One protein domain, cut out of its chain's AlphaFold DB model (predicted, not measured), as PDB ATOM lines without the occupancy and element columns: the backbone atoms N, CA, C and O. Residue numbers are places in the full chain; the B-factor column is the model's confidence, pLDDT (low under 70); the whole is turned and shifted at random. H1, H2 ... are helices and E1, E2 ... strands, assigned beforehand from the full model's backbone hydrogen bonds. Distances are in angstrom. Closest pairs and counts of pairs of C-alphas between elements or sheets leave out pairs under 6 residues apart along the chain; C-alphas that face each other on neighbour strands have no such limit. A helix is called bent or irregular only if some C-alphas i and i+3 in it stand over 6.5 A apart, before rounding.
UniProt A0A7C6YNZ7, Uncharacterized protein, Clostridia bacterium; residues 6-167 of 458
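What this domain is: This is residues 6 to 167 of the 458 residues of an uncharacterized protein of Clostridia bacterium (UniProt A0A7C6YNZ7). A strongly twisted sheet of five parallel strands forms the middle, with H2, H3 and H5 in a curved row over one face and H6 with H1 on the other. H7 runs beside edge strand E5, and H8 lies beyond H7, off the sheet. The printed part has 162 residues, with eight named helices and five named strands in the order E1 H1 E2 H2 E3 H3 E4 H4 H5 E5 H6 H7 H8; across the sheet the order is E2 E1 E3 E4 E5. The class is mixed, helices and strands; the whole is compact, with a radius of gyration of the C-alphas of 15.6 A and spans of 48 by 32 by 29 A.

How they stand to each other: E1, residues 6 to 10, is the parallel neighbour of edge strand E2, residues 26 to 32, with N 7 and O 27 2.8 A apart. H1, residues 16 to 23, only grazes the sheet. E1, H1 and E2 make a strand-helix-strand unit, parallel neighbours with a helix between, and its crossover is right-handed. H2, residues 35 to 44, lies over E2 and E1 at a height over the sheet of 9.7 A. E3, residues 52 to 56, also neighbours E1, with N 8 and O 52 2.8 A apart; E2, H2 and E3 make a split unit, with E1 between its strands, also right-handed. H3, residues 68 to 85, grazes the sheet and touches H2 with residues 78 to 85 alone, at a shallow tilt of 27 degrees; the closest C-alphas, of Ser 39 and Ile 82, are 5.3 A apart. E4, residues 90 to 95, neighbours E3, with N 53 and O 90 2.8 A apart. H4, residues 97 to 101, and H5, residues 103 to 111, graze the sheet. H5 touches H3; the closest C-alphas, of Thr 72 and Leu 105, are 6.6 A apart. Edge strand E5, residues 116 to 119, neighbours E4, with N 95 and O 118 2.8 A apart. The units E3, H3, E4 and E4, H4, H5, E5 are right-handed too. H6, residues 127 to 133, is on the opposite face from H2 and only just touches H1, with 3 pairs of C-alphas within 8 A; the closest, of Ile 22 and Val 128, are 6.4 A apart. H7, residues 138 to 151, grazes the sheet. H8, residues 162 to 167, is not on the sheet and only just touches H7, with 3 pairs of C-alphas within 8 A; the closest, of Leu 146 and Ile 162, are 6.7 A apart. Every O i to N i+4 pair is within hydrogen-bond range in H1, H2, H3, H5, H6 and H7, against 0 of 1 in H4 and 0 of 2 in H8, where O i to N i+3 gives 1 of 2 and 0 of 3.

Where its parts are: E1 begins at C-alpha 6 (47.373, -51.297, 12.142). From first to last C-alpha E2 measures 16.5 A, E4 16.0 A, H3 26.3 A and H7 19.8 A. H4 and H8 are only just irregular: C-alphas 98 and 101, and 162 and 165, are 6.6 A apart. H8 ends at C-alpha 167 (54.528, -17.208, 6.649).

The domain as a whole: The C-alphas farthest apart, of Gly 47 and Asn 158, are 48.4 A apart. The printed part has no cut; the link from E3 to H3, 11 residues, is long. The mean pLDDT of the printed part is 81.4; residue 46, residues 62 to 69 and residues 154 to 167 are under 70.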
ATOM      1  N   ARG A   6      48.835 -51.138  12.143       90.19
ATOM      2  CA  ARG A   6      47.373 -51.297  12.142       90.19
ATOM      3  C   ARG A   6      46.693 -50.033  11.630       90.19
ATOM      4  O   ARG A   6      46.959 -48.947  12.146       90.19
ATOM      5  N   ALA A   7      45.817 -50.163  10.641       90.88
ATOM      6  CA  ALA A   7      45.162 -49.044   9.979       90.88
ATOM      7  C   ALA A   7      43.635 -49.135  10.059       90.88
ATOM      8  O   ALA A   7      43.036 -50.150   9.706       90.88
ATOM      9  N   HIS A   8      43.004 -48.031  10.450       92.69
ATOM     10  CA  HIS A   8      41.568 -47.816  10.336       92.69
ATOM     11  C   HIS A   8      41.284 -46.916   9.137       92.69
ATOM     12  O   HIS A   8      41.855 -45.830   9.008       92.69
ATOM     13  N   LEU A   9      40.417 -47.371   8.238       92.81
ATOM     14  CA  LEU A   9      40.169 -46.705   6.963       92.81
ATOM     15  C   LEU A   9      38.847 -45.935   7.004       92.81
ATOM     16  O   LEU A   9      37.817 -46.482   7.383       92.81
ATOM     17  N   VAL A  10      38.860 -44.672   6.578       92.19
ATOM     18  CA  VAL A  10      37.650 -43.849   6.439       92.19
ATOM     19  C   VAL A  10      37.469 -43.480   4.972       92.19
ATOM     20  O   VAL A  10      38.061 -42.521   4.474       92.19
ATOM     21  N   PHE A  11      36.680 -44.287   4.270       89.75
ATOM     22  CA  PHE A  11      36.483 -44.231   2.824       89.75
ATOM     23  C   PHE A  11      35.040 -44.599   2.496       89.75
ATOM     24  O   PHE A  11      34.505 -45.587   2.994       89.75
ATOM     25  N   LYS A  12      34.417 -43.840   1.593       85.44
ATOM     26  CA  LYS A  12      33.026 -44.083   1.192       85.44
ATOM     27  C   LYS A  12      32.837 -45.453   0.536       85.44
ATOM     28  O   LYS A  12      31.833 -46.116   0.786       85.44
ATOM     29  N   GLU A  13      33.779 -45.866  -0.309       84.56
ATOM     30  CA  GLU A  13      33.651 -47.042  -1.172       84.56
ATOM     31  C   GLU A  13      34.824 -48.003  -0.959       84.56
ATOM     32  O   GLU A  13      35.974 -47.585  -0.829       84.56
ATOM     33  N   ARG A  14      34.521 -49.306  -0.883       82.75
ATOM     34  CA  ARG A  14      35.514 -50.374  -0.684       82.75
ATOM     35  C   ARG A  14      36.091 -50.819  -2.020       82.75
ATOM     36  O   ARG A  14      35.684 -51.838  -2.581       82.75
ATOM     37  N   GLU A  15      37.050 -50.062  -2.526       81.94
ATOM     38  CA  GLU A  15      37.773 -50.425  -3.741       81.94
ATOM     39  C   GLU A  15      38.757 -51.571  -3.473       81.94
ATOM     40  O   GLU A  15      39.723 -51.431  -2.725       81.94
ATOM     41  N   LYS A  16      38.517 -52.735  -4.093       82.69
ATOM     42  CA  LYS A  16      39.309 -53.955  -3.845       82.69
ATOM     43  C   LYS A  16      40.800 -53.787  -4.140       82.69
ATOM     44  O   LYS A  16      41.607 -54.310  -3.382       82.69
ATOM     45  N   LYS A  17      41.156 -53.082  -5.218       83.44
ATOM     46  CA  LYS A  17      42.558 -52.861  -5.606       83.44
ATOM     47  C   LYS A  17      43.290 -51.996  -4.583       83.44
ATOM     48  O   LYS A  17      44.313 -52.410  -4.054       83.44
ATOM     49  N   LEU A  18      42.689 -50.870  -4.200       81.19
ATOM     50  CA  LEU A  18      43.245 -49.990  -3.177       81.19
ATOM     51  C   LEU A  18      43.415 -50.707  -1.830       81.19
ATOM     52  O   LEU A  18      44.438 -50.566  -1.169       81.19
ATOM     53  N   LEU A  19      42.432 -51.523  -1.437       84.62
ATOM     54  CA  LEU A  19      42.509 -52.339  -0.226       84.62
ATOM     55  C   LEU A  19      43.655 -53.353  -0.271       84.62
ATOM     56  O   LEU A  19      44.338 -53.534   0.736       84.62
ATOM     57  N   GLN A  20      43.863 -54.014  -1.414       85.94
ATOM     58  CA  GLN A  20      44.990 -54.928  -1.611       85.94
ATOM     59  C   GLN A  20      46.320 -54.192  -1.452       85.94
ATOM     60  O   GLN A  20      47.214 -54.707  -0.787       85.94
ATOM     61  N   GLU A  21      46.412 -52.972  -1.977       86.75
ATOM     62  CA  GLU A  21      47.637 -52.184  -1.917       86.75
ATOM     63  C   GLU A  21      47.937 -51.645  -0.522       86.75
ATOM     64  O   GLU A  21      49.055 -51.770  -0.030       86.75
ATOM     65  N   ILE A  22      46.917 -51.156   0.181       86.50
ATOM     66  CA  ILE A  22      47.021 -50.765   1.591       86.50
ATOM     67  C   ILE A  22      47.440 -51.972   2.449       86.50
ATOM     68  O   ILE A  22      48.321 -51.854   3.304       86.50
ATOM     69  N   SER A  23      46.871 -53.153   2.178       87.81
ATOM     70  CA  SER A  23      47.149 -54.385   2.934       87.81
ATOM     71  C   SER A  23      48.587 -54.895   2.783       87.81
ATOM     72  O   SER A  23      49.029 -55.700   3.601       87.81
ATOM     73  N   LYS A  24      49.345 -54.427   1.778       87.38
ATOM     74  CA  LYS A  24      50.783 -54.730   1.654       87.38
ATOM     75  C   LYS A  24      51.612 -54.092   2.771       87.38
ATOM     76  O   LYS A  24      52.657 -54.630   3.125       87.38
ATOM     77  N   TYR A  25      51.156 -52.966   3.322       86.31
ATOM     78  CA  TYR A  25      51.918 -52.160   4.284       86.31
ATOM     79  C   TYR A  25      51.307 -52.140   5.685       86.31
ATOM     80  O   TYR A  25      52.003 -51.844   6.659       86.31
ATOM     81  N   CYS A  26      50.013 -52.437   5.811       88.56
ATOM     82  CA  CYS A  26      49.310 -52.372   7.084       88.56
ATOM     83  C   CYS A  26      48.207 -53.427   7.212       88.56
ATOM     84  O   CYS A  26      47.607 -53.866   6.236       88.56
ATOM     85  N   GLN A  27      47.917 -53.821   8.447       90.38
ATOM     86  CA  GLN A  27      46.759 -54.628   8.795       90.38
ATOM     87  C   GLN A  27      45.539 -53.716   8.945       90.38
ATOM     88  O   GLN A  27      45.520 -52.828   9.797       90.38
ATOM     89  N   ILE A  28      44.499 -53.947   8.146       89.94
ATOM     90  CA  ILE A  28      43.256 -53.174   8.223       89.94
ATOM     91  C   ILE A  28      42.440 -53.659   9.429       89.94
ATOM     92  O   ILE A  28      41.944 -54.784   9.428       89.94
ATOM     93  N   THR A  29      42.299 -52.819  10.456       88.12
ATOM     94  CA  THR A  29      41.578 -53.146  11.702       88.12
ATOM     95  C   THR A  29      40.134 -52.663  11.717       88.12
ATOM     96  O   THR A  29      39.329 -53.159  12.505       88.12
ATOM     97  N   GLY A  30      39.774 -51.729  10.836       88.69
ATOM     98  CA  GLY A  30      38.425 -51.185  10.767       88.69
ATOM     99  C   GLY A  30      38.171 -50.353   9.515       88.69
ATOM    100  O   GLY A  30      39.092 -49.986   8.780       88.69
ATOM    101  N   TRP A  31      36.887 -50.105   9.251       91.44
ATOM    102  CA  TRP A  31      36.422 -49.364   8.084       91.44
ATOM    103  C   TRP A  31      35.146 -48.589   8.396       91.44
ATOM    104  O   TRP A  31      34.145 -49.197   8.773       91.44
ATOM    105  N   ASP A  32      35.144 -47.298   8.078       92.12
ATOM    106  CA  ASP A  32      33.968 -46.435   8.138       92.12
ATOM    107  C   ASP A  32      33.708 -45.729   6.807       92.12
ATOM    108  O   ASP A  32      34.618 -45.215   6.159       92.12
ATOM    109  N   ALA A  33      32.434 -45.671   6.410       88.88
ATOM    110  CA  ALA A  33      32.023 -44.994   5.180       88.88
ATOM    111  C   ALA A  33      32.029 -43.459   5.301       88.88
ATOM    112  O   ALA A  33      32.102 -42.755   4.291       88.88
ATOM    113  N   THR A  34      31.926 -42.934   6.526       89.25
ATOM    114  CA  THR A  34      31.843 -41.497   6.803       89.25
ATOM    115  C   THR A  34      32.720 -41.101   7.985       89.25
ATOM    116  O   THR A  34      33.032 -41.919   8.853       89.25
ATOM    117  N   LEU A  35      33.091 -39.820   8.037       90.31
ATOM    118  CA  LEU A  35      33.901 -39.273   9.124       90.31
ATOM    119  C   LEU A  35      33.139 -39.277  10.460       90.31
ATOM    120  O   LEU A  35      33.733 -39.501  11.510       90.31
ATOM    121  N   GLU A  36      31.822 -39.072  10.423       91.44
ATOM    122  CA  GLU A  36      30.944 -39.143  11.593       91.44
ATOM    123  C   GLU A  36      30.948 -40.546  12.200       91.44
ATOM    124  O   GLU A  36      31.080 -40.681  13.414       91.44
ATOM    125  N   SER A  37      30.866 -41.581  11.357       90.88
ATOM    126  CA  SER A  37      30.888 -42.979  11.806       90.88
ATOM    127  C   SER A  37      32.228 -43.310  12.464       90.88
ATOM    128  O   SER A  37      32.248 -43.817  13.583       90.88
ATOM    129  N   ALA A  38      33.334 -42.880  11.849       91.38
ATOM    130  CA  ALA A  38      34.673 -43.031  12.418       91.38
ATOM    131  C   ALA A  38      34.839 -42.305  13.761       91.38
ATOM    132  O   ALA A  38      35.496 -42.807  14.671       91.38
ATOM    133  N   SER A  39      34.229 -41.127  13.921       91.75
ATOM    134  CA  SER A  39      34.255 -40.406  15.194       91.75
ATOM    135  C   SER A  39      33.426 -41.080  16.280       91.75
ATOM    136  O   SER A  39      33.848 -41.054  17.436       91.75
ATOM    137  N   THR A  40      32.274 -41.657  15.944       91.38
ATOM    138  CA  THR A  40      31.483 -42.458  16.886       91.38
ATOM    139  C   THR A  40      32.265 -43.702  17.299       91.38
ATOM    140  O   THR A  40      32.454 -43.936  18.488       91.38
ATOM    141  N   TRP A  41      32.843 -44.414  16.328       91.69
ATOM    142  CA  TRP A  41      33.705 -45.572  16.566       91.69
ATOM    143  C   TRP A  41      34.902 -45.245  17.473       91.69
ATOM    144  O   TRP A  41      35.245 -46.014  18.374       91.69
ATOM    145  N   ALA A  42      35.525 -44.076  17.272       89.19
ATOM    146  CA  ALA A  42      36.643 -43.621  18.090       89.19
ATOM    147  C   ALA A  42      36.244 -43.418  19.561       89.19
ATOM    148  O   ALA A  42      37.006 -43.824  20.433       89.19
ATOM    149  N   LYS A  43      35.053 -42.857  19.829       88.50
ATOM    150  CA  LYS A  43      34.527 -42.636  21.190       88.50
ATOM    151  C   LYS A  43      34.100 -43.917  21.889       88.50
ATOM    152  O   LYS A  43      34.294 -44.063  23.090       88.50
ATOM    153  N   GLU A  44      33.454 -44.812  21.154       86.69
ATOM    154  CA  GLU A  44      32.835 -46.009  21.729       86.69
ATOM    155  C   GLU A  44      33.855 -47.108  22.050       86.69
ATOM    156  O   GLU A  44      33.495 -48.130  22.629       86.69
ATOM    157  N   GLY A  45      35.133 -46.911  21.713       72.50
ATOM    158  CA  GLY A  45      36.167 -47.894  22.014       72.50
ATOM    159  C   GLY A  45      36.059 -49.154  21.151       72.50
ATOM    160  O   GLY A  45      36.505 -50.214  21.580       72.50
ATOM    161  N   GLY A  46      35.465 -49.067  19.955       65.75
ATOM    162  CA  GLY A  46      35.308 -50.218  19.065       65.75
ATOM    163  C   GLY A  46      36.655 -50.789  18.602       65.75
ATOM    164  O   GLY A  46      37.603 -50.034  18.410       65.75
ATOM    165  N   GLY A  47      36.718 -52.111  18.403       71.56
ATOM    166  CA  GLY A  47      37.830 -52.815  17.744       71.56
ATOM    167  C   GLY A  47      39.202 -52.738  18.430       71.56
ATOM    168  O   GLY A  47      39.333 -52.367  19.592       71.56
ATOM    169  N   GLU A  48      40.241 -53.134  17.690       79.19
ATOM    170  CA  GLU A  48      41.634 -52.946  18.104       79.19
ATOM    171  C   GLU A  48      42.105 -51.509  17.855       79.19
ATOM    172  O   GLU A  48      41.791 -50.923  16.818       79.19
ATOM    173  N   ASP A  49      42.931 -50.975  18.761       83.19
ATOM    174  CA  ASP A  49      43.537 -49.646  18.622       83.19
ATOM    175  C   ASP A  49      44.431 -49.557  17.366       83.19
ATOM    176  O   ASP A  49      45.484 -50.205  17.310       83.19
ATOM    177  N   PRO A  50      44.077 -48.726  16.368       88.25
ATOM    178  CA  PRO A  50      44.864 -48.591  15.159       88.25
ATOM    179  C   PRO A  50      46.106 -47.742  15.436       88.25
ATOM    180  O   PRO A  50      46.084 -46.781  16.207       88.25
ATOM    181  N   ASN A  51      47.200 -48.034  14.744       88.19
ATOM    182  CA  ASN A  51      48.355 -47.142  14.698       88.19
ATOM    183  C   ASN A  51      48.096 -45.922  13.796       88.19
ATOM    184  O   ASN A  51      48.758 -44.897  13.954       88.19
ATOM    185  N   LEU A  52      47.145 -46.035  12.864       91.31
ATOM    186  CA  LEU A  52      46.897 -45.093  11.776       91.31
ATOM    187  C   LEU A  52      45.395 -44.983  11.467       91.31
ATOM    188  O   LEU A  52      44.731 -45.995  11.287       91.31
ATOM    189  N   PHE A  53      44.892 -43.765  11.292       93.00
ATOM    190  CA  PHE A  53      43.665 -43.474  10.554       93.00
ATOM    191  C   PHE A  53      44.018 -42.942   9.167       93.00
ATOM    192  O   PHE A  53      44.653 -41.891   9.070       93.00
ATOM    193  N   LEU A  54      43.582 -43.621   8.105       92.75
ATOM    194  CA  LEU A  54      43.674 -43.108   6.736       92.75
ATOM    195  C   LEU A  54      42.302 -42.588   6.311       92.75
ATOM    196  O   LEU A  54      41.364 -43.363   6.129       92.75
ATOM    197  N   ILE A  55      42.185 -41.267   6.186       92.69
ATOM    198  CA  ILE A  55      40.910 -40.576   6.013       92.69
ATOM    199  C   ILE A  55      40.842 -39.933   4.634       92.69
ATOM    200  O   ILE A  55      41.503 -38.923   4.374       92.69
ATOM    201  N   ASN A  56      39.972 -40.459   3.773       90.00
ATOM    202  CA  ASN A  56      39.664 -39.839   2.496       90.00
ATOM    203  C   ASN A  56      38.548 -38.794   2.643       90.00
ATOM    204  O   ASN A  56      37.355 -39.095   2.579       90.00
ATOM    205  N   SER A  57      38.946 -37.532   2.811       86.88
ATOM    206  CA  SER A  57      38.017 -36.407   2.987       86.88
ATOM    207  C   SER A  57      37.555 -35.796   1.664       86.88
ATOM    208  O   SER A  57      36.735 -34.875   1.673       86.88
ATOM    209  N   THR A  58      38.035 -36.289   0.516       77.56
ATOM    210  CA  THR A  58      37.622 -35.766  -0.800       77.56
ATOM    211  C   THR A  58      36.110 -35.859  -0.990       77.56
ATOM    212  O   THR A  58      35.455 -34.903  -1.408       77.56
ATOM    213  N   VAL A  59      35.534 -36.973  -0.537       72.12
ATOM    214  CA  VAL A  59      34.097 -37.235  -0.543       72.12
ATOM    215  C   VAL A  59      33.349 -36.257   0.359       72.12
ATOM    216  O   VAL A  59      32.295 -35.751  -0.031       72.12
ATOM    217  N   TYR A  60      33.894 -35.939   1.533       78.06
ATOM    218  CA  TYR A  60      33.277 -35.007   2.476       78.06
ATOM    219  C   TYR A  60      33.091 -33.620   1.839       78.06
ATOM    220  O   TYR A  60      32.022 -33.011   1.920       78.06
ATOM    221  N   PHE A  61      34.099 -33.153   1.100       78.88
ATOM    222  CA  PHE A  61      34.119 -31.852   0.425       78.88
ATOM    223  C   PHE A  61      33.665 -31.888  -1.052       78.88
ATOM    224  O   PHE A  61      33.810 -30.892  -1.772       78.88
ATOM    225  N   SER A  62      33.093 -33.005  -1.516       67.19
ATOM    226  CA  SER A  62      32.709 -33.218  -2.922       67.19
ATOM    227  C   SER A  62      31.581 -32.291  -3.400       67.19
ATOM    228  O   SER A  62      31.586 -31.852  -4.547       67.19
ATOM    229  N   LYS A  63      30.646 -31.908  -2.519       60.44
ATOM    230  CA  LYS A  63      29.533 -31.007  -2.861       60.44
ATOM    231  C   LYS A  63      29.930 -29.534  -2.738       60.44
ATOM    232  O   LYS A  63      30.424 -29.098  -1.696       60.44
ATOM    233  N   ALA A  64      29.677 -28.770  -3.803       50.12
ATOM    234  CA  ALA A  64      29.807 -27.316  -3.863       50.12
ATOM    235  C   ALA A  64      28.689 -26.630  -3.057       50.12
ATOM    236  O   ALA A  64      27.804 -25.985  -3.612       50.12
ATOM    237  N   ASP A  65      28.697 -26.796  -1.736       51.50
ATOM    238  CA  ASP A  65      27.717 -26.132  -0.881       51.50
ATOM    239  C   ASP A  65      28.064 -24.654  -0.688       51.50
ATOM    240  O   ASP A  65      29.211 -24.277  -0.427       51.50
ATOM    241  N   LYS A  66      27.032 -23.805  -0.736       52.50
ATOM    242  CA  LYS A  66      27.101 -22.362  -0.439       52.50
ATOM    243  C   LYS A  66      27.538 -22.056   1.012       52.50
ATOM    244  O   LYS A  66      27.749 -20.896   1.345       52.50
ATOM    245  N   GLN A  67      27.709 -23.073   1.867       58.34
ATOM    246  CA  GLN A  67      28.078 -22.972   3.289       58.34
ATOM    247  C   GLN A  67      29.475 -23.555   3.601       58.34
ATOM    248  O   GLN A  67      29.647 -24.325   4.548       58.34
ATOM    249  N   LYS A  68      30.499 -23.183   2.822       66.81
ATOM    250  CA  LYS A  68      31.881 -23.685   2.986       66.81
ATOM    251  C   LYS A  68      32.425 -23.572   4.423       66.81
ATOM    252  O   LYS A  68      33.014 -24.521   4.928       66.81
ATOM    253  N   SER A  69      32.193 -22.450   5.110       66.38
ATOM    254  CA  SER A  69      32.779 -22.192   6.438       66.38
ATOM    255  C   SER A  69      32.184 -23.047   7.564       66.38
ATOM    256  O   SER A  69      32.918 -23.485   8.451       66.38
ATOM    257  N   ALA A  70      30.872 -23.311   7.541       72.81
ATOM    258  CA  ALA A  70      30.210 -24.155   8.538       72.81
ATOM    259  C   ALA A  70      30.690 -25.609   8.429       72.81
ATOM    260  O   ALA A  70      31.043 -26.226   9.432       72.81
ATOM    261  N   LYS A  71      30.815 -26.099   7.192       82.12
ATOM    262  CA  LYS A  71      31.284 -27.448   6.879       82.12
ATOM    263  C   LYS A  71      32.742 -27.680   7.289       82.12
ATOM    264  O   LYS A  71      33.056 -28.712   7.870       82.12
ATOM    265  N   THR A  72      33.625 -26.701   7.076       85.56
ATOM    266  CA  THR A  72      35.018 -26.772   7.559       85.56
ATOM    267  C   THR A  72      35.092 -26.815   9.087       85.56
ATOM    268  O   THR A  72      35.872 -27.586   9.642       85.56
ATOM    269  N   LYS A  73      34.272 -26.025   9.796       86.88
ATOM    270  CA  LYS A  73      34.232 -26.056  11.270       86.88
ATOM    271  C   LYS A  73      33.749 -27.400  11.805       86.88
ATOM    272  O   LYS A  73      34.319 -27.913  12.764       86.88
ATOM    273  N   GLU A  74      32.709 -27.958  11.195       89.00
ATOM    274  CA  GLU A  74      32.188 -29.272  11.562       89.00
ATOM    275  C   GLU A  74      33.222 -30.375  11.324       89.00
ATOM    276  O   GLU A  74      33.518 -31.132  12.247       89.00
ATOM    277  N   PHE A  75      33.849 -30.389  10.147       91.56
ATOM    278  CA  PHE A  75      34.942 -31.297   9.814       91.56
ATOM    279  C   PHE A  75      36.066 -31.274  10.857       91.56
ATOM    280  O   PHE A  75      36.452 -32.314  11.387       91.56
ATOM    281  N   LEU A  76      36.558 -30.078  11.200       91.94
ATOM    282  CA  LEU A  76      37.623 -29.900  12.189       91.94
ATOM    283  C   LEU A  76      37.212 -30.401  13.580       91.94
ATOM    284  O   LEU A  76      38.027 -31.006  14.272       91.94
ATOM    285  N   ARG A  77      35.952 -30.194  13.986       91.81
ATOM    286  CA  ARG A  77      35.417 -30.700  15.261       91.81
ATOM    287  C   ARG A  77      35.411 -32.230  15.303       91.81
ATOM    288  O   ARG A  77      35.794 -32.813  16.317       91.81
ATOM    289  N   ILE A  78      34.977 -32.874  14.222       92.75
ATOM    290  CA  ILE A  78      34.937 -34.339  14.127       92.75
ATOM    291  C   ILE A  78      36.367 -34.902  14.127       92.75
ATOM    292  O   ILE A  78      36.671 -35.829  14.872       92.75
ATOM    293  N   LEU A  79      37.277 -34.286  13.369       93.81
ATOM    294  CA  LEU A  79      38.684 -34.685  13.331       93.81
ATOM    295  C   LEU A  79      39.367 -34.549  14.702       93.81
ATOM    296  O   LEU A  79      40.133 -35.425  15.102       93.81
ATOM    297  N   LEU A  80      39.080 -33.464  15.428       91.31
ATOM    298  CA  LEU A  80      39.609 -33.240  16.774       91.31
ATOM    299  C   LEU A  80      39.144 -34.328  17.732       91.31
ATOM    300  O   LEU A  80      39.949 -34.850  18.488       91.31
ATOM    301  N   THR A  81      37.879 -34.721  17.621       91.56
ATOM    302  CA  THR A  81      37.310 -35.805  18.416       91.56
ATOM    303  C   THR A  81      38.060 -37.120  18.188       91.56
ATOM    304  O   THR A  81      38.489 -37.748  19.148       91.56
ATOM    305  N   ILE A  82      38.298 -37.518  16.930       91.38
ATOM    306  CA  ILE A  82      39.072 -38.736  16.621       91.38
ATOM    307  C   ILE A  82      40.476 -38.653  17.236       91.38
ATOM    308  O   ILE A  82      40.943 -39.612  17.848       91.38
ATOM    309  N   LYS A  83      41.138 -37.496  17.106       89.56
ATOM    310  CA  LYS A  83      42.485 -37.277  17.645       89.56
ATOM    311  C   LYS A  83      42.526 -37.368  19.175       89.56
ATOM    312  O   LYS A  83      43.477 -37.924  19.715       89.56
ATOM    313  N   GLU A  84      41.549 -36.787  19.865       87.19
ATOM    314  CA  GLU A  84      41.494 -36.767  21.332       87.19
ATOM    315  C   GLU A  84      41.220 -38.163  21.903       87.19
ATOM    316  O   GLU A  84      41.934 -38.594  22.808       87.19
ATOM    317  N   GLU A  85      40.266 -38.899  21.327       88.12
ATOM    318  CA  GLU A  85      39.907 -40.248  21.787       88.12
ATOM    319  C   GLU A  85      40.982 -41.291  21.437       88.12
ATOM    320  O   GLU A  85      41.236 -42.223  22.197       88.12
ATOM    321  N   ARG A  86      41.680 -41.124  20.302       85.25
ATOM    322  CA  ARG A  86      42.735 -42.040  19.831       85.25
ATOM    323  C   ARG A  86      44.086 -41.335  19.727       85.25
ATOM    324  O   ARG A  86      44.746 -41.341  18.691       85.25
ATOM    325  N   CYS A  87      44.529 -40.754  20.839       79.06
ATOM    326  CA  CYS A  87      45.723 -39.900  20.918       79.06
ATOM    327  C   CYS A  87      47.049 -40.529  20.442       79.06
ATOM    328  O   CYS A  87      47.984 -39.799  20.112       79.06
ATOM    329  N   LYS A  88      47.150 -41.865  20.405       81.69
ATOM    330  CA  LYS A  88      48.342 -42.595  19.939       81.69
ATOM    331  C   LYS A  88      48.336 -42.873  18.435       81.69
ATOM    332  O   LYS A  88      49.382 -43.219  17.886       81.69
ATOM    333  N   SER A  89      47.182 -42.756  17.784       86.62
ATOM    334  CA  SER A  89      47.027 -43.059  16.368       86.62
ATOM    335  C   SER A  89      47.475 -41.870  15.521       86.62
ATOM    336  O   SER A  89      47.106 -40.719  15.763       86.62
ATOM    337  N   GLN A  90      48.258 -42.147  14.486       88.12
ATOM    338  CA  GLN A  90      48.571 -41.172  13.451       88.12
ATOM    339  C   GLN A  90      47.325 -40.911  12.600       88.12
ATOM    340  O   GLN A  90      46.573 -41.833  12.307       88.12
ATOM    341  N   ILE A  91      47.124 -39.673  12.155       91.94
ATOM    342  CA  ILE A  91      46.067 -39.332  11.198       91.94
ATOM    343  C   ILE A  91      46.723 -38.958   9.871       91.94
ATOM    344  O   ILE A  91      47.530 -38.027   9.825       91.94
ATOM    345  N   VAL A  92      46.351 -39.674   8.811       92.94
ATOM    346  CA  VAL A  92      46.699 -39.379   7.419       92.94
ATOM    347  C   VAL A  92      45.448 -38.892   6.712       92.94
ATOM    348  O   VAL A  92      44.438 -39.594   6.666       92.94
ATOM    349  N   LEU A  93      45.500 -37.666   6.200       93.31
ATOM    350  CA  LEU A  93      44.319 -36.955   5.725       93.31
ATOM    351  C   LEU A  93      44.434 -36.617   4.242       93.31
ATOM    352  O   LEU A  93      45.272 -35.806   3.860       93.31
ATOM    353  N   LEU A  94      43.562 -37.183   3.414       91.38
ATOM    354  CA  LEU A  94      43.482 -36.855   1.990       91.38
ATOM    355  C   LEU A  94      42.422 -35.766   1.791       91.38
ATOM    356  O   LEU A  94      41.259 -35.946   2.165       91.38
ATOM    357  N   LEU A  95      42.826 -34.627   1.239       90.94
ATOM    358  CA  LEU A  95      42.018 -33.429   1.025       90.94
ATOM    359  C   LEU A  95      41.951 -33.101  -0.475       90.94
ATOM    360  O   LEU A  95      42.962 -33.243  -1.155       90.94
ATOM    361  N   PRO A  96      40.819 -32.582  -0.991       87.56
ATOM    362  CA  PRO A  96      40.763 -32.060  -2.357       87.56
ATOM    363  C   PRO A  96      41.745 -30.909  -2.575       87.56
ATOM    364  O   PRO A  96      41.864 -30.047  -1.698       87.56
ATOM    365  N   GLU A  97      42.328 -30.794  -3.766       86.81
ATOM    366  CA  GLU A  97      43.322 -29.752  -4.073       86.81
ATOM    367  C   GLU A  97      42.779 -28.338  -3.882       86.81
ATOM    368  O   GLU A  97      43.438 -27.474  -3.303       86.81
ATOM    369  N   LYS A  98      41.508 -28.120  -4.244       81.69
ATOM    370  CA  LYS A  98      40.800 -26.846  -4.034       81.69
ATOM    371  C   LYS A  98      40.785 -26.366  -2.576       81.69
ATOM    372  O   LYS A  98      40.502 -25.197  -2.340       81.69
ATOM    373  N   MET A  99      41.038 -27.232  -1.593       84.12
ATOM    374  CA  MET A  99      41.060 -26.857  -0.175       84.12
ATOM    375  C   MET A  99      42.392 -26.219   0.252       84.12
ATOM    376  O   MET A  99      42.475 -25.696   1.360       84.12
ATOM    377  N   ILE A 100      43.415 -26.183  -0.613       82.94
ATOM    378  CA  ILE A 100      44.707 -25.542  -0.311       82.94
ATOM    379  C   ILE A 100      44.589 -24.029  -0.052       82.94
ATOM    380  O   ILE A 100      45.459 -23.432   0.579       82.94
ATOM    381  N   VAL A 101      43.516 -23.390  -0.534       78.69
ATOM    382  CA  VAL A 101      43.241 -21.959  -0.304       78.69
ATOM    383  C   VAL A 101      42.491 -21.689   1.006       78.69
ATOM    384  O   VAL A 101      42.372 -20.536   1.424       78.69
ATOM    385  N   GLU A 102      41.988 -22.728   1.680       80.69
ATOM    386  CA  GLU A 102      41.191 -22.599   2.902       80.69
ATOM    387  C   GLU A 102      42.102 -22.415   4.124       80.69
ATOM    388  O   GLU A 102      42.488 -23.366   4.809       80.69
ATOM    389  N   ARG A 103      42.438 -21.155   4.426       77.88
ATOM    390  CA  ARG A 103      43.322 -20.788   5.546       77.88
ATOM    391  C   ARG A 103      42.922 -21.424   6.863       77.88
ATOM    392  O   ARG A 103      43.776 -21.948   7.572       77.88
ATOM    393  N   ASP A 104      41.645 -21.333   7.203       79.69
ATOM    394  CA  ASP A 104      41.154 -21.791   8.498       79.69
ATOM    395  C   ASP A 104      41.324 -23.304   8.645       79.69
ATOM    396  O   ASP A 104      41.648 -23.770   9.735       79.69
ATOM    397  N   LEU A 105      41.192 -24.072   7.559       86.69
ATOM    398  CA  LEU A 105      41.484 -25.503   7.571       86.69
ATOM    399  C   LEU A 105      42.961 -25.744   7.905       86.69
ATOM    400  O   LEU A 105      43.258 -26.424   8.884       86.69
ATOM    401  N   LEU A 106      43.879 -25.132   7.148       85.75
ATOM    402  CA  LEU A 106      45.326 -25.299   7.333       85.75
ATOM    403  C   LEU A 106      45.787 -24.898   8.741       85.75
ATOM    404  O   LEU A 106      46.494 -25.657   9.401       85.75
ATOM    405  N   VAL A 107      45.339 -23.734   9.230       80.56
ATOM    406  CA  VAL A 107      45.634 -23.250  10.591       80.56
ATOM    407  C   VAL A 107      45.225 -24.287  11.626       80.56
ATOM    408  O   VAL A 107      46.000 -24.589  12.532       80.56
ATOM    409  N   ASN A 108      44.007 -24.816  11.523       85.00
ATOM    410  CA  ASN A 108      43.495 -25.724  12.538       85.00
ATOM    411  C   ASN A 108      44.136 -27.113  12.453       85.00
ATOM    412  O   ASN A 108      44.461 -27.659  13.502       85.00
ATOM    413  N   LEU A 109      44.430 -27.641  11.260       89.06
ATOM    414  CA  LEU A 109      45.181 -28.897  11.114       89.06
ATOM    415  C   LEU A 109      46.559 -28.812  11.782       89.06
ATOM    416  O   LEU A 109      46.929 -29.681  12.573       89.06
ATOM    417  N   ILE A 110      47.285 -27.717  11.542       85.06
ATOM    418  CA  ILE A 110      48.604 -27.478  12.136       85.06
ATOM    419  C   ILE A 110      48.500 -27.309  13.660       85.06
ATOM    420  O   ILE A 110      49.279 -27.922  14.396       85.06
ATOM    421  N   LYS A 111      47.525 -26.535  14.161       79.50
ATOM    422  CA  LYS A 111      47.261 -26.384  15.609       79.50
ATOM    423  C   LYS A 111      46.956 -27.713  16.285       79.50
ATOM    424  O   LYS A 111      47.453 -27.983  17.376       79.50
ATOM    425  N   MET A 112      46.181 -28.551  15.608       83.12
ATOM    426  CA  MET A 112      45.852 -29.901  16.036       83.12
ATOM    427  C   MET A 112      47.016 -30.878  15.854       83.12
ATOM    428  O   MET A 112      46.832 -32.051  16.137       83.12
ATOM    429  N   GLN A 113      48.200 -30.467  15.386       80.19
ATOM    430  CA  GLN A 113      49.327 -31.367  15.097       80.19
ATOM    431  C   GLN A 113      48.934 -32.535  14.175       80.19
ATOM    432  O   GLN A 113      49.319 -33.682  14.401       80.19
ATOM    433  N   VAL A 114      48.082 -32.271  13.185       88.69
ATOM    434  CA  VAL A 114      47.795 -33.196  12.086       88.69
ATOM    435  C   VAL A 114      48.631 -32.711  10.912       88.69
ATOM    436  O   VAL A 114      48.235 -31.789  10.207       88.69
ATOM    437  N   TYR A 115      49.832 -33.270  10.766       87.69
ATOM    438  CA  TYR A 115      50.809 -32.843   9.756       87.69
ATOM    439  C   TYR A 115      50.788 -33.698   8.496       87.69
ATOM    440  O   TYR A 115      51.184 -33.238   7.429       87.69
ATOM    441  N   ASN A 116      50.292 -34.930   8.588       89.75
ATOM    442  CA  ASN A 116      50.278 -35.841   7.455       89.75
ATOM    443  C   ASN A 116      49.003 -35.680   6.606       89.75
ATOM    444  O   ASN A 116      48.238 -36.621   6.420       89.75
ATOM    445  N   PHE A 117      48.738 -34.453   6.146       91.81
ATOM    446  CA  PHE A 117      47.673 -34.175   5.182       91.81
ATOM    447  C   PHE A 117      48.232 -33.983   3.774       91.81
ATOM    448  O   PHE A 117      49.323 -33.436   3.597       91.81
ATOM    449  N   TRP A 118      47.452 -34.390   2.780       91.00
ATOM    450  CA  TRP A 118      47.816 -34.376   1.371       91.00
ATOM    451  C   TRP A 118      46.674 -33.788   0.550       91.00
ATOM    452  O   TRP A 118      45.519 -34.155   0.739       91.00
ATOM    453  N   PHE A 119      47.008 -32.869  -0.349       88.94
ATOM    454  CA  PHE A 119      46.121 -32.307  -1.357       88.94
ATOM    455  C   PHE A 119      46.237 -33.115  -2.645       88.94
ATOM    456  O   PHE A 119      47.308 -33.126  -3.253       88.94
ATOM    457  N   LEU A 120      45.156 -33.805  -3.003       85.69
ATOM    458  CA  LEU A 120      45.027 -34.616  -4.209       85.69
ATOM    459  C   LEU A 120      43.546 -34.769  -4.576       85.69
ATOM    460  O   LEU A 120      42.689 -34.930  -3.702       85.69
ATOM    461  N   ASP A 121      43.250 -34.762  -5.873       74.75
ATOM    462  CA  ASP A 121      41.899 -35.027  -6.382       74.75
ATOM    463  C   ASP A 121      41.685 -36.513  -6.734       74.75
ATOM    464  O   ASP A 121      40.549 -36.990  -6.729       74.75
ATOM    465  N   SER A 122      42.765 -37.273  -6.947       74.00
ATOM    466  CA  SER A 122      42.750 -38.729  -7.140       74.00
ATOM    467  C   SER A 122      43.834 -39.396  -6.301       74.00
ATOM    468  O   SER A 122      44.970 -38.934  -6.306       74.00
ATOM    469  N   PHE A 123      43.492 -40.480  -5.602       74.31
ATOM    470  CA  PHE A 123      44.434 -41.258  -4.795       74.31
ATOM    471  C   PHE A 123      44.896 -42.482  -5.589       74.31
ATOM    472  O   PHE A 123      44.068 -43.344  -5.890       74.31
ATOM    473  N   ALA A 124      46.178 -42.530  -5.966       73.06
ATOM    474  CA  ALA A 124      46.741 -43.617  -6.763       73.06
ATOM    475  C   ALA A 124      47.432 -44.676  -5.889       73.06
ATOM    476  O   ALA A 124      47.789 -44.439  -4.736       73.06
ATOM    477  N   GLU A 125      47.638 -45.869  -6.451       72.94
ATOM    478  CA  GLU A 125      48.314 -46.993  -5.779       72.94
ATOM    479  C   GLU A 125      49.764 -46.648  -5.388       72.94
ATOM    480  O   GLU A 125      50.237 -47.036  -4.320       72.94
ATOM    481  N   GLU A 126      50.439 -45.855  -6.219       74.19
ATOM    482  CA  GLU A 126      51.825 -45.402  -6.036       74.19
ATOM    483  C   GLU A 126      51.994 -44.512  -4.788       74.19
ATOM    484  O   GLU A 126      53.040 -44.542  -4.138       74.19
ATOM    485  N   ASP A 127      50.934 -43.804  -4.389       79.31
ATOM    486  CA  ASP A 127      50.928 -42.880  -3.251       79.31
ATOM    487  C   ASP A 127      50.817 -43.597  -1.892       79.31
ATOM    488  O   ASP A 127      51.156 -43.047  -0.839       79.31
ATOM    489  N   VAL A 128      50.314 -44.839  -1.886       79.50
ATOM    490  CA  VAL A 128      49.939 -45.570  -0.663       79.50
ATOM    491  C   VAL A 128      51.143 -45.774   0.257       79.50
ATOM    492  O   VAL A 128      51.049 -45.538   1.464       79.50
ATOM    493  N   HIS A 129      52.280 -46.185  -0.311       81.38
ATOM    494  CA  HIS A 129      53.509 -46.413   0.447       81.38
ATOM    495  C   HIS A 129      54.004 -45.122   1.107       81.38
ATOM    496  O   HIS A 129      54.286 -45.104   2.308       81.38
ATOM    497  N   GLU A 130      54.064 -44.029   0.340       82.94
ATOM    498  CA  GLU A 130      54.520 -42.735   0.841       82.94
ATOM    499  C   GLU A 130      53.599 -42.232   1.958       82.94
ATOM    500  O   GLU A 130      54.072 -41.861   3.032       82.94
ATOM    501  N   PHE A 131      52.281 -42.263   1.766       85.31
ATOM    502  CA  PHE A 131      51.362 -41.598   2.692       85.31
ATOM    503  C   PHE A 131      51.220 -42.351   4.019       85.31
ATOM    504  O   PHE A 131      51.112 -41.714   5.073       85.31
ATOM    505  N   ILE A 132      51.255 -43.689   3.987       81.94
ATOM    506  CA  ILE A 132      51.148 -44.542   5.180       81.94
ATOM    507  C   ILE A 132      52.417 -44.464   6.034       81.94
ATOM    508  O   ILE A 132      52.321 -44.389   7.261       81.94
ATOM    509  N   LEU A 133      53.595 -44.477   5.405       80.62
ATOM    510  CA  LEU A 133      54.870 -44.577   6.121       80.62
ATOM    511  C   LEU A 133      55.490 -43.225   6.470       80.62
ATOM    512  O   LEU A 133      56.306 -43.144   7.390       80.62
ATOM    513  N   THR A 134      55.101 -42.149   5.785       81.31
ATOM    514  CA  THR A 134      55.641 -40.822   6.082       81.31
ATOM    515  C   THR A 134      55.125 -40.309   7.426       81.31
ATOM    516  O   THR A 134      53.940 -40.387   7.752       81.31
ATOM    517  N   ARG A 135      56.019 -39.706   8.210       81.00
ATOM    518  CA  ARG A 135      55.677 -38.872   9.367       81.00
ATOM    519  C   ARG A 135      56.233 -37.478   9.144       81.00
ATOM    520  O   ARG A 135      57.424 -37.255   9.313       81.00
ATOM    521  N   ARG A 136      55.362 -36.550   8.746       82.12
ATOM    522  CA  ARG A 136      55.748 -35.157   8.491       82.12
ATOM    523  C   ARG A 136      55.943 -34.380   9.788       82.12
ATOM    524  O   ARG A 136      55.085 -34.419  10.672       82.12
ATOM    525  N   THR A 137      57.029 -33.620   9.848       78.25
ATOM    526  CA  THR A 137      57.231 -32.534  10.814       78.25
ATOM    527  C   THR A 137      56.533 -31.252  10.341       78.25
ATOM    528  O   THR A 137      56.056 -31.166   9.207       78.25
ATOM    529  N   LEU A 138      56.496 -30.214  11.184       78.44
ATOM    530  CA  LEU A 138      55.997 -28.898  10.764       78.44
ATOM    531  C   LEU A 138      56.808 -28.321   9.590       78.44
ATOM    532  O   LEU A 138      56.228 -27.712   8.693       78.44
ATOM    533  N   VAL A 139      58.128 -28.535   9.585       77.25
ATOM    534  CA  VAL A 139      59.029 -28.071   8.519       77.25
ATOM    535  C   VAL A 139      58.714 -28.779   7.203       77.25
ATOM    536  O   VAL A 139      58.675 -28.140   6.152       77.25
ATOM    537  N   ASP A 140      58.427 -30.080   7.250       83.75
ATOM    538  CA  ASP A 140      58.031 -30.836   6.057       83.75
ATOM    539  C   ASP A 140      56.691 -30.347   5.512       83.75
ATOM    540  O   ASP A 140      56.527 -30.228   4.302       83.75
ATOM    541  N   VAL A 141      55.748 -30.003   6.396       85.81
ATOM    542  CA  VAL A 141      54.466 -29.405   6.004       85.81
ATOM    543  C   VAL A 141      54.658 -28.030   5.370       85.81
ATOM    544  O   VAL A 141      54.033 -27.751   4.352       85.81
ATOM    545  N   GLU A 142      55.516 -27.178   5.935       84.31
ATOM    546  CA  GLU A 142      55.842 -25.863   5.370       84.31
ATOM    547  C   GLU A 142      56.437 -26.009   3.962       84.31
ATOM    548  O   GLU A 142      55.935 -25.403   3.012       84.31
ATOM    549  N   LYS A 143      57.428 -26.895   3.791       84.62
ATOM    550  CA  LYS A 143      58.030 -27.213   2.484       84.62
ATOM    551  C   LYS A 143      57.010 -27.784   1.499       84.62
ATOM    552  O   LYS A 143      56.956 -27.340   0.354       84.62
ATOM    553  N   TYR A 144      56.194 -28.737   1.944       87.31
ATOM    554  CA  TYR A 144      55.153 -29.361   1.131       87.31
ATOM    555  C   TYR A 144      54.133 -28.335   0.642       87.31
ATOM    556  O   TYR A 144      53.834 -28.277  -0.548       87.31
ATOM    557  N   LEU A 145      53.627 -27.491   1.542       86.31
ATOM    558  CA  LEU A 145      52.656 -26.459   1.208       86.31
ATOM    559  C   LEU A 145      53.250 -25.420   0.250       86.31
ATOM    560  O   LEU A 145      52.568 -25.025  -0.694       86.31
ATOM    561  N   LEU A 146      54.513 -25.019   0.438       83.69
ATOM    562  CA  LEU A 146      55.225 -24.127  -0.484       83.69
ATOM    563  C   LEU A 146      55.388 -24.746  -1.880       83.69
ATOM    564  O   LEU A 146      55.197 -24.055  -2.881       83.69
ATOM    565  N   ALA A 147      55.725 -26.034  -1.961       86.31
ATOM    566  CA  ALA A 147      55.842 -26.749  -3.229       86.31
ATOM    567  C   ALA A 147      54.479 -26.882  -3.929       86.31
ATOM    568  O   ALA A 147      54.348 -26.500  -5.092       86.31
ATOM    569  N   LYS A 148      53.444 -27.319  -3.202       85.69
ATOM    570  CA  LYS A 148      52.082 -27.451  -3.739       85.69
ATOM    571  C   LYS A 148      51.462 -26.113  -4.121       85.69
ATOM    572  O   LYS A 148      50.706 -26.043  -5.082       85.69
ATOM    573  N   GLU A 149      51.788 -25.028  -3.422       77.12
ATOM    574  CA  GLU A 149      51.366 -23.690  -3.841       77.12
ATOM    575  C   GLU A 149      51.967 -23.289  -5.193       77.12
ATOM    576  O   GLU A 149      51.255 -22.689  -5.996       77.12
ATOM    577  N   LYS A 150      53.235 -23.629  -5.456       80.38
ATOM    578  CA  LYS A 150      53.871 -23.377  -6.757       80.38
ATOM    579  C   LYS A 150      53.237 -24.211  -7.871       80.38
ATOM    580  O   LYS A 150      53.001 -23.689  -8.952       80.38
ATOM    581  N   GLU A 151      52.932 -25.475  -7.596       82.88
ATOM    582  CA  GLU A 151      52.270 -26.385  -8.540       82.88
ATOM    583  C   GLU A 151      50.849 -25.911  -8.903       82.88
ATOM    584  O   GLU A 151      50.456 -25.880 -10.068       82.88
ATOM    585  N   LEU A 152      50.093 -25.451  -7.904       76.62
ATOM    586  CA  LEU A 152      48.687 -25.064  -8.034       76.62
ATOM    587  C   LEU A 152      48.478 -23.552  -8.233       76.62
ATOM    588  O   LEU A 152      47.413 -23.022  -7.906       76.62
ATOM    589  N   GLN A 153      49.465 -22.832  -8.781       73.31
ATOM    590  CA  GLN A 153      49.367 -21.381  -9.030       73.31
ATOM    591  C   GLN A 153      48.146 -21.003  -9.881       73.31
ATOM    592  O   GLN A 153      47.506 -19.977  -9.643       73.31
ATOM    593  N   HIS A 154      47.772 -21.866 -10.827       68.81
ATOM    594  CA  HIS A 154      46.615 -21.678 -11.699       68.81
ATOM    595  C   HIS A 154      45.274 -21.618 -10.938       68.81
ATOM    596  O   HIS A 154      44.335 -20.982 -11.412       68.81
ATOM    597  N   LEU A 155      45.185 -22.204  -9.735       65.12
ATOM    598  CA  LEU A 155      43.993 -22.140  -8.878       65.12
ATOM    599  C   LEU A 155      43.901 -20.841  -8.053       65.12
ATOM    600  O   LEU A 155      42.873 -20.600  -7.419       65.12
ATOM    601  N   LYS A 156      44.957 -20.009  -8.017       58.97
ATOM    602  CA  LYS A 156      45.113 -18.924  -7.024       58.97
ATOM    603  C   LYS A 156      45.069 -17.492  -7.570       58.97
ATOM    604  O   LYS A 156      44.882 -16.560  -6.783       58.97
ATOM    605  N   GLY A 157      45.207 -17.270  -8.879       57.22
ATOM    606  CA  GLY A 157      45.459 -15.915  -9.397       57.22
ATOM    607  C   GLY A 157      46.720 -15.287  -8.766       57.22
ATOM    608  O   GLY A 157      47.560 -15.999  -8.227       57.22
ATOM    609  N   ASN A 158      46.860 -13.954  -8.775       54.19
ATOM    610  CA  ASN A 158      48.054 -13.244  -8.258       54.19
ATOM    611  C   ASN A 158      48.237 -13.262  -6.719       54.19
ATOM    612  O   ASN A 158      49.109 -12.568  -6.197       54.19
ATOM    613  N   ASN A 159      47.424 -14.006  -5.964       53.88
ATOM    614  CA  ASN A 159      47.502 -14.031  -4.503       53.88
ATOM    615  C   ASN A 159      48.302 -15.243  -4.012       53.88
ATOM    616  O   ASN A 159      47.749 -16.322  -3.799       53.88
ATOM    617  N   ASN A 160      49.592 -15.034  -3.749       57.00
ATOM    618  CA  ASN A 160      50.415 -16.021  -3.058       57.00
ATOM    619  C   ASN A 160      50.001 -16.088  -1.580       57.00
ATOM    620  O   ASN A 160      50.180 -15.139  -0.811       57.00
ATOM    621  N   PHE A 161      49.404 -17.207  -1.186       56.22
ATOM    622  CA  PHE A 161      48.853 -17.420   0.144       56.22
ATOM    623  C   PHE A 161      49.961 -17.636   1.182       56.22
ATOM    624  O   PHE A 161      49.868 -17.085   2.284       56.22
ATOM    625  N   ILE A 162      51.018 -18.383   0.837       58.53
ATOM    626  CA  ILE A 162      52.113 -18.696   1.764       58.53
ATOM    627  C   ILE A 162      53.197 -17.626   1.710       58.53
ATOM    628  O   ILE A 162      53.551 -17.126   2.773       58.53
ATOM    629  N   SER A 163      53.627 -17.173   0.523       50.34
ATOM    630  CA  SER A 163      54.684 -16.148   0.357       50.34
ATOM    631  C   SER A 163      54.252 -14.703   0.712       50.34
ATOM    632  O   SER A 163      54.729 -13.731   0.129       50.34
ATOM    633  N   GLY A 164      53.294 -14.557   1.627       58.41
ATOM    634  CA  GLY A 164      52.737 -13.290   2.093       58.41
ATOM    635  C   GLY A 164      52.282 -13.391   3.552       58.41
ATOM    636  O   GLY A 164      53.064 -13.668   4.453       58.41
ATOM    637  N   LYS A 165      50.982 -13.207   3.831       47.78
ATOM    638  CA  LYS A 165      50.422 -13.305   5.204       47.78
ATOM    639  C   LYS A 165      50.441 -14.730   5.800       47.78
ATOM    640  O   LYS A 165      50.045 -14.886   6.963       47.78
ATOM    641  N   GLY A 166      50.810 -15.741   5.008       49.22
ATOM    642  CA  GLY A 166      50.861 -17.157   5.374       49.22
ATOM    643  C   GLY A 166      52.155 -17.603   6.054       49.22
ATOM    644  O   GLY A 166      52.084 -18.548   6.824       49.22
ATOM    645  N   GLU A 167      53.283 -16.900   5.908       53.84
ATOM    646  CA  GLU A 167      54.528 -17.208   6.649       53.84
ATOM    647  C   GLU A 167      54.304 -17.226   8.170       53.84
ATOM    648  O   GLU A 167      54.847 -18.047   8.908       53.84
TER     649      GLU A 167